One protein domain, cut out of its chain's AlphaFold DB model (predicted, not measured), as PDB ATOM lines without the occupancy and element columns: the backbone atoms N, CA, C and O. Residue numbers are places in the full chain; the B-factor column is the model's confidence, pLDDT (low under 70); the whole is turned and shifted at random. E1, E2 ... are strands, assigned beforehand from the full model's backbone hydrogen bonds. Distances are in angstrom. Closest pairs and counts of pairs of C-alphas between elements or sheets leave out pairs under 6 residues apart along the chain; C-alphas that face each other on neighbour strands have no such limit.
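AT A GLANCE: This is residues 2 to 57 of the 67 residues of an uncharacterized protein of Desulfobacterales bacterium (UniProt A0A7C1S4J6). This domain has little regular structure: two small two-stranded ribbons, the hairpin E2 and E3 and the pair E1 and E4, lie apart, and residues 33 to 51 form a long loop reaching away from them to Glu 40. The 56 printed residues hold no named helix and four strands, E1 to E4, with only 15 residues in them; the class is all strand, both sheets antiparallel. It is loose, with a radius of gyration of the C-alphas of 13.0 A, and elongated, spanning 38 by 22 by 15 A.

IN THESE COORDINATES: E1 is residues 10 to 12, beginning at C-alpha 10 (177.554, 264.059, 183.912). E2 is residues 19 to 23, 12.5 A long; E3 is residues 29 to 32, 9.8 A. E4, residues 52 to 54, ends at C-alpha 54 (174.362, 258.642, 182.858).

HOW THE PARTS SIT: E1 and E4 are antiparallel at 139 degrees, with N 12 and O 52 2.9 A apart. Residues 5 to 6 pair parallel with residues 22 to 23 of E2. E2 and E3 are antiparallel at 145 degrees, with N 21 and O 30 2.8 A apart.

THE WHOLE: The farthest C-alphas, of Lys 2 and Glu 40, are 39.3 A apart. The printed part has no cut; E3 to E4 is a long link. Residues 2 to 4 and 23 to 27 have pLDDT under 70.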
ATOM      1  N   LYS A   2     192.924 257.263 175.406       53.91
ATOM      2  CA  LYS A   2     192.421 257.332 176.789       53.91
ATOM      3  C   LYS A   2     190.936 257.698 176.732       53.91
ATOM      4  O   LYS A   2     190.604 258.806 176.325       53.91
ATOM      5  N   LEU A   3     190.052 256.752 177.047       64.75
ATOM      6  CA  LEU A   3     188.611 257.007 177.076       64.75
ATOM      7  C   LEU A   3     188.290 257.954 178.237       64.75
ATOM      8  O   LEU A   3     188.846 257.823 179.329       64.75
ATOM      9  N   LYS A   4     187.418 258.936 177.999       66.06
ATOM     10  CA  LYS A   4     186.986 259.858 179.051       66.06
ATOM     11  C   LYS A   4     186.076 259.079 180.002       66.06
ATOM     12  O   LYS A   4     185.038 258.566 179.590       66.06
ATOM     13  N   SER A   5     186.483 258.955 181.264       72.19
ATOM     14  CA  SER A   5     185.606 258.380 182.281       72.19
ATOM     15  C   SER A   5     184.520 259.397 182.615       72.19
ATOM     16  O   SER A   5     184.830 260.527 182.993       72.19
ATOM     17  N   ILE A   6     183.266 259.000 182.423       74.75
ATOM     18  CA  ILE A   6     182.096 259.845 182.671       74.75
ATOM     19  C   ILE A   6     181.789 259.796 184.167       74.75
ATOM     20  O   ILE A   6     181.712 258.707 184.746       74.75
ATOM     21  N   LYS A   7     181.628 260.958 184.806       76.00
ATOM     22  CA  LYS A   7     181.229 261.026 186.219       76.00
ATOM     23  C   LYS A   7     179.752 260.666 186.381       76.00
ATOM     24  O   LYS A   7     178.947 260.821 185.468       76.00
ATOM     25  N   ASN A   8     179.382 260.208 187.577       80.62
ATOM     26  CA  ASN A   8     177.978 259.964 187.901       80.62
ATOM     27  C   ASN A   8     177.169 261.261 187.742       80.62
ATOM     28  O   ASN A   8     177.487 262.259 188.389       80.62
ATOM     29  N   GLY A   9     176.139 261.246 186.899       81.75
ATOM     30  CA  GLY A   9     175.339 262.427 186.613       81.75
ATOM     31  C   GLY A   9     176.080 263.485 185.787       81.75
ATOM     32  O   GLY A   9     175.831 264.674 185.973       81.75
ATOM     33  N   GLU A  10     176.987 263.118 184.889       83.50
ATOM     34  CA  GLU A  10     177.554 264.059 183.912       83.50
ATOM     35  C   GLU A  10     176.729 264.039 182.618       83.50
ATOM     36  O   GLU A  10     176.347 262.971 182.136       83.50
ATOM     37  N   TRP A  11     176.434 265.225 182.077       86.00
ATOM     38  CA  TRP A  11     175.860 265.359 180.740       86.00
ATOM     39  C   TRP A  11     176.933 265.089 179.700       86.00
ATOM     40  O   TRP A  11     178.018 265.670 179.751       86.00
ATOM     41  N   VAL A  12     176.613 264.238 178.735       87.31
ATOM     42  CA  VAL A  12     177.512 263.919 177.635       87.31
ATOM     43  C   VAL A  12     176.818 264.098 176.301       87.31
ATOM     44  O   VAL A  12     175.632 263.810 176.150       87.31
ATOM     45  N   TRP A  13     177.596 264.580 175.338       89.69
ATOM     46  CA  TRP A  13     177.208 264.658 173.940       89.69
ATOM     47  C   TRP A  13     177.873 263.492 173.195       89.69
ATOM     48  O   TRP A  13     179.068 263.566 172.888       89.69
ATOM     49  N   PRO A  14     177.174 262.359 173.010       86.19
ATOM     50  CA  PRO A  14     177.742 261.200 172.342       86.19
ATOM     51  C   PRO A  14     177.879 261.398 170.834       86.19
ATOM     52  O   PRO A  14     177.180 262.194 170.210       86.19
ATOM     53  N   LYS A  15     178.747 260.580 170.236       86.31
ATOM     54  CA  LYS A  15     178.629 260.254 168.813       86.31
ATOM     55  C   LYS A  15     177.471 259.273 168.651       86.31
ATOM     56  O   LYS A  15     177.325 258.383 169.481       86.31
ATOM     57  N   MET A  16     176.692 259.418 167.586       86.88
ATOM     58  CA  MET A  16     175.531 258.553 167.337       86.88
ATOM     59  C   MET A  16     175.913 257.075 167.188       86.88
ATOM     60  O   MET A  16     175.145 256.215 167.592       86.88
ATOM     61  N   HIS A  17     177.110 256.781 166.671       87.38
ATOM     62  CA  HIS A  17     177.612 255.416 166.528       87.38
ATOM     63  C   HIS A  17     178.964 255.223 167.228       87.38
ATOM     64  O   HIS A  17     179.851 256.085 167.134       87.38
ATOM     65  N   GLY A  18     179.127 254.093 167.915       85.06
ATOM     66  CA  GLY A  18     180.371 253.651 168.539       85.06
ATOM     67  C   GLY A  18     180.796 254.501 169.738       85.06
ATOM     68  O   GLY A  18     181.996 254.675 169.988       85.06
ATOM     69  N   TYR A  19     179.850 255.092 170.474       87.12
ATOM     70  CA  TYR A  19     180.178 255.914 171.634       87.12
ATOM     71  C   TYR A  19     180.712 255.053 172.780       87.12
ATOM     72  O   TYR A  19     179.989 254.269 173.386       87.12
ATOM     73  N   LYS A  20     181.992 255.237 173.113       86.81
ATOM     74  CA  LYS A  20     182.664 254.487 174.179       86.81
ATOM     75  C   LYS A  20     182.633 255.245 175.502       86.81
ATOM     76  O   LYS A  20     183.233 256.311 175.632       86.81
ATOM     77  N   MET A  21     182.007 254.643 176.509       85.06
ATOM     78  CA  MET A  21     181.934 255.127 177.886       85.06
ATOM     79  C   MET A  21     182.705 254.190 178.818       85.06
ATOM     80  O   MET A  21     182.349 253.022 178.977       85.06
ATOM     81  N   GLN A  22     183.705 254.721 179.522       78.62
ATOM     82  CA  GLN A  22     184.355 253.996 180.611       78.62
ATOM     83  C   GLN A  22     183.628 254.273 181.932       78.62
ATOM     84  O   GLN A  22     183.747 255.364 182.503       78.62
ATOM     85  N   CYS A  23     182.891 253.281 182.438       69.56
ATOM     86  CA  CYS A  23     182.223 253.393 183.733       69.56
ATOM     87  C   CYS A  23     183.238 253.161 184.862       69.56
ATOM     88  O   CYS A  23     183.813 252.083 185.014       69.56
ATOM     89  N   CYS A  24     183.443 254.189 185.682       62.16
ATOM     90  CA  CYS A  24     184.477 254.260 186.716       62.16
ATOM     91  C   CYS A  24     184.298 253.293 187.906       62.16
ATOM     92  O   CYS A  24     185.023 253.412 188.887       62.16
ATOM     93  N   GLY A  25     183.360 252.340 187.872       59.25
ATOM     94  CA  GLY A  25     183.239 251.345 188.947       59.25
ATOM     95  C   GLY A  25     182.824 249.936 188.560       59.25
ATOM     96  O   GLY A  25     182.840 249.077 189.434       59.25
ATOM     97  N   CYS A  26     182.495 249.663 187.296       65.19
ATOM     98  CA  CYS A  26     182.348 248.278 186.836       65.19
ATOM     99  C   CYS A  26     183.635 247.724 186.207       65.19
ATOM    100  O   CYS A  26     183.708 246.527 185.955       65.19
ATOM    101  N   GLY A  27     184.636 248.571 185.938       68.19
ATOM    102  CA  GLY A  27     185.874 248.160 185.265       68.19
ATOM    103  C   GLY A  27     185.697 247.830 183.778       68.19
ATOM    104  O   GLY A  27     186.666 247.458 183.125       68.19
ATOM    105  N   LEU A  28     184.485 247.989 183.234       73.38
ATOM    106  CA  LEU A  28     184.161 247.745 181.831       73.38
ATOM    107  C   LEU A  28     184.080 249.057 181.042       73.38
ATOM    108  O   LEU A  28     183.752 250.125 181.574       73.38
ATOM    109  N   THR A  29     184.347 248.946 179.744       81.12
ATOM    110  CA  THR A  29     184.014 249.970 178.751       81.12
ATOM    111  C   THR A  29     182.741 249.537 178.042       81.12
ATOM    112  O   THR A  29     182.692 248.429 177.515       81.12
ATOM    113  N   HIS A  30     181.728 250.398 178.027       77.75
ATOM    114  CA  HIS A  30     180.520 250.185 177.238       77.75
ATOM    115  C   HIS A  30     180.651 250.915 175.905       77.75
ATOM    116  O   HIS A  30     181.143 252.043 175.873       77.75
ATOM    117  N   GLU A  31     180.199 250.278 174.834       87.38
ATOM    118  CA  GLU A  31     179.977 250.908 173.536       87.38
ATOM    119  C   GLU A  31     178.468 251.064 173.347       87.38
ATOM    120  O   GLU A  31     177.712 250.144 173.660       87.38
ATOM    121  N   LEU A  32     178.036 252.255 172.945       85.88
ATOM    122  CA  LEU A  32     176.633 252.630 172.832       85.88
ATOM    123  C   LEU A  32     176.379 253.274 171.470       85.88
ATOM    124  O   LEU A  32     177.154 254.127 171.030       85.88
ATOM    125  N   ASP A  33     175.256 252.895 170.873       89.12
ATOM    126  CA  ASP A  33     174.698 253.504 169.674       89.12
ATOM    127  C   ASP A  33     173.394 254.213 170.027       89.12
ATOM    128  O   ASP A  33     172.634 253.762 170.888       89.12
ATOM    129  N   PHE A  34     173.149 255.338 169.367       89.56
ATOM    130  CA  PHE A  34     171.998 256.192 169.600       89.56
ATOM    131  C   PHE A  34     171.328 256.532 168.276       89.56
ATOM    132  O   PHE A  34     171.990 256.812 167.278       89.56
ATOM    133  N   VAL A  35     170.000 256.567 168.302       92.00
ATOM    134  CA  VAL A  35     169.152 257.076 167.227       92.00
ATOM    135  C   VAL A  35     168.061 257.925 167.867       92.00
ATOM    136  O   VAL A  35     167.514 257.549 168.904       92.00
ATOM    137  N   ALA A  36     167.793 259.097 167.295       93.06
ATOM    138  CA  ALA A  36     166.616 259.872 167.655       93.06
ATOM    139  C   ALA A  36     165.467 259.386 166.780       93.06
ATOM    140  O   ALA A  36     165.651 259.242 165.571       93.06
ATOM    141  N   ILE A  37     164.318 259.128 167.386       95.75
ATOM    142  CA  ILE A  37     163.107 258.730 166.674       95.75
ATOM    143  C   ILE A  37     161.984 259.695 167.014       95.75
ATOM    144  O   ILE A  37     161.993 260.307 168.084       95.75
ATOM    145  N   ASP A  38     161.039 259.815 166.097       96.38
ATOM    146  CA  ASP A  38     159.747 260.416 166.376       96.38
ATOM    147  C   ASP A  38     158.946 259.485 167.296       96.38
ATOM    148  O   ASP A  38     158.927 258.268 167.099       96.38
ATOM    149  N   GLU A  39     158.340 260.041 168.346       95.19
ATOM    150  CA  GLU A  39     157.621 259.247 169.349       95.19
ATOM    151  C   GLU A  39     156.308 258.673 168.799       95.19
ATOM    152  O   GLU A  39     155.908 257.579 169.195       95.19
ATOM    153  N   GLU A  40     155.655 259.376 167.871       96.31
ATOM    154  CA  GLU A  40     154.362 258.976 167.324       96.31
ATOM    155  C   GLU A  40     154.523 257.972 166.179       96.31
ATOM    156  O   GLU A  40     153.800 256.975 166.119       96.31
ATOM    157  N   THR A  41     155.475 258.210 165.274       96.81
ATOM    158  CA  THR A  41     155.668 257.380 164.073       96.81
ATOM    159  C   THR A  41     156.724 256.290 164.250       96.81
ATOM    160  O   THR A  41     156.712 255.297 163.521       96.81
ATOM    161  N   GLY A  42     157.644 256.451 165.206       95.62
ATOM    162  CA  GLY A  42     158.801 255.570 165.384       95.62
ATOM    163  C   GLY A  42     159.887 255.739 164.315       95.62
ATOM    164  O   GLY A  42     160.844 254.960 164.289       95.62
ATOM    165  N   GLU A  43     159.766 256.726 163.426       96.50
ATOM    166  CA  GLU A  43     160.717 256.943 162.337       96.50
ATOM    167  C   GLU A  43     161.985 257.681 162.807       96.50
ATOM    168  O   GLU A  43     161.907 258.548 163.681       96.50
ATOM    169  N   PRO A  44     163.172 257.393 162.234       94.62
ATOM    170  CA  PRO A  44     164.400 258.102 162.583       94.62
ATOM    171  C   PRO A  44     164.360 259.591 162.226       94.62
ATOM    172  O   PRO A  44     164.118 259.971 161.080       94.62
ATOM    173  N   ILE A  45     164.728 260.436 163.188       94.69
ATOM    174  CA  ILE A  45     164.909 261.872 162.988       94.69
ATOM    175  C   ILE A  45     166.382 262.153 162.680       94.69
ATOM    176  O   ILE A  45     167.281 261.850 163.468       94.69
ATOM    177  N   ASN A  46     166.632 262.785 161.533       89.81
ATOM    178  CA  ASN A  46     167.968 263.195 161.105       89.81
ATOM    179  C   ASN A  46     168.271 264.649 161.500       89.81
ATOM    180  O   ASN A  46     167.371 265.465 161.674       89.81
ATOM    181  N   GLY A  47     169.558 264.993 161.610       88.44
ATOM    182  CA  GLY A  47     169.998 266.380 161.838       88.44
ATOM    183  C   GLY A  47     169.838 266.897 163.271       88.44
ATOM    184  O   GLY A  47     170.017 268.089 163.509       88.44
ATOM    185  N   VAL A  48     169.536 266.021 164.232       89.88
ATOM    186  CA  VAL A  48     169.401 266.376 165.652       89.88
ATOM    187  C   VAL A  48     170.633 265.982 166.464       89.88
ATOM    188  O   VAL A  48     171.352 265.038 166.135       89.88
ATOM    189  N   ALA A  49     170.868 266.709 167.556       87.00
ATOM    190  CA  ALA A  49     171.883 266.372 168.546       87.00
ATOM    191  C   ALA A  49     171.230 265.696 169.758       87.00
ATOM    192  O   ALA A  49     170.243 266.192 170.295       87.00
ATOM    193  N   ILE A  50     171.811 264.586 170.216       88.88
ATOM    194  CA  ILE A  50     171.393 263.900 171.443       88.88
ATOM    195  C   ILE A  50     172.334 264.298 172.574       88.88
ATOM    196  O   ILE A  50     173.549 264.281 172.403       88.88
ATOM    197  N   MET A  51     171.791 264.589 173.751       90.12
ATOM    198  CA  MET A  51     172.551 264.626 174.998       90.12
ATOM    199  C   MET A  51     171.886 263.702 176.006       90.12
ATOM    200  O   MET A  51     170.663 263.665 176.109       90.12
ATOM    201  N   PHE A  52     172.686 262.973 176.778       87.00
ATOM    202  CA  PHE A  52     172.163 262.160 177.872       87.00
ATOM    203  C   PHE A  52     173.001 262.318 179.132       87.00
ATOM    204  O   PHE A  52     174.160 262.738 179.099       87.00
ATOM    205  N   ARG A  53     172.390 261.961 180.259       86.69
ATOM    206  CA  ARG A  53     173.019 261.965 181.574       86.69
ATOM    207  C   ARG A  53     173.025 260.550 182.129       86.69
ATOM    208  O   ARG A  53     171.971 259.969 182.363       86.69
ATOM    209  N   ALA A  54     174.216 259.995 182.331       81.31
ATOM    210  CA  ALA A  54     174.362 258.642 182.858       81.31
ATOM    211  C   ALA A  54     174.391 258.658 184.390       81.31
ATOM    212  O   ALA A  54     175.199 259.368 184.994       81.31
ATOM    213  N   TYR A  55     173.554 257.830 185.015       80.62
ATOM    214  CA  TYR A  55     173.577 257.604 186.458       80.62
ATOM    215  C   TYR A  55     174.075 256.198 186.780       80.62
ATOM    216  O   TYR A  55     173.731 255.219 186.120       80.62
ATOM    217  N   ARG A  56     174.877 256.094 187.837       73.88
ATOM    218  CA  ARG A  56     175.290 254.823 188.420       73.88
ATOM    219  C   ARG A  56     174.180 254.346 189.344       73.88
ATOM    220  O   ARG A  56     173.888 254.986 190.348       73.88
ATOM    221  N   LEU A  57     173.585 253.213 189.001       70.56
ATOM    222  CA  LEU A  57     172.699 252.477 189.889       70.56
ATOM    223  C   LEU A  57     173.543 251.392 190.561       70.56
ATOM    224  O   LEU A  57     173.827 250.354 189.960       70.56
TER     225      LEU A  57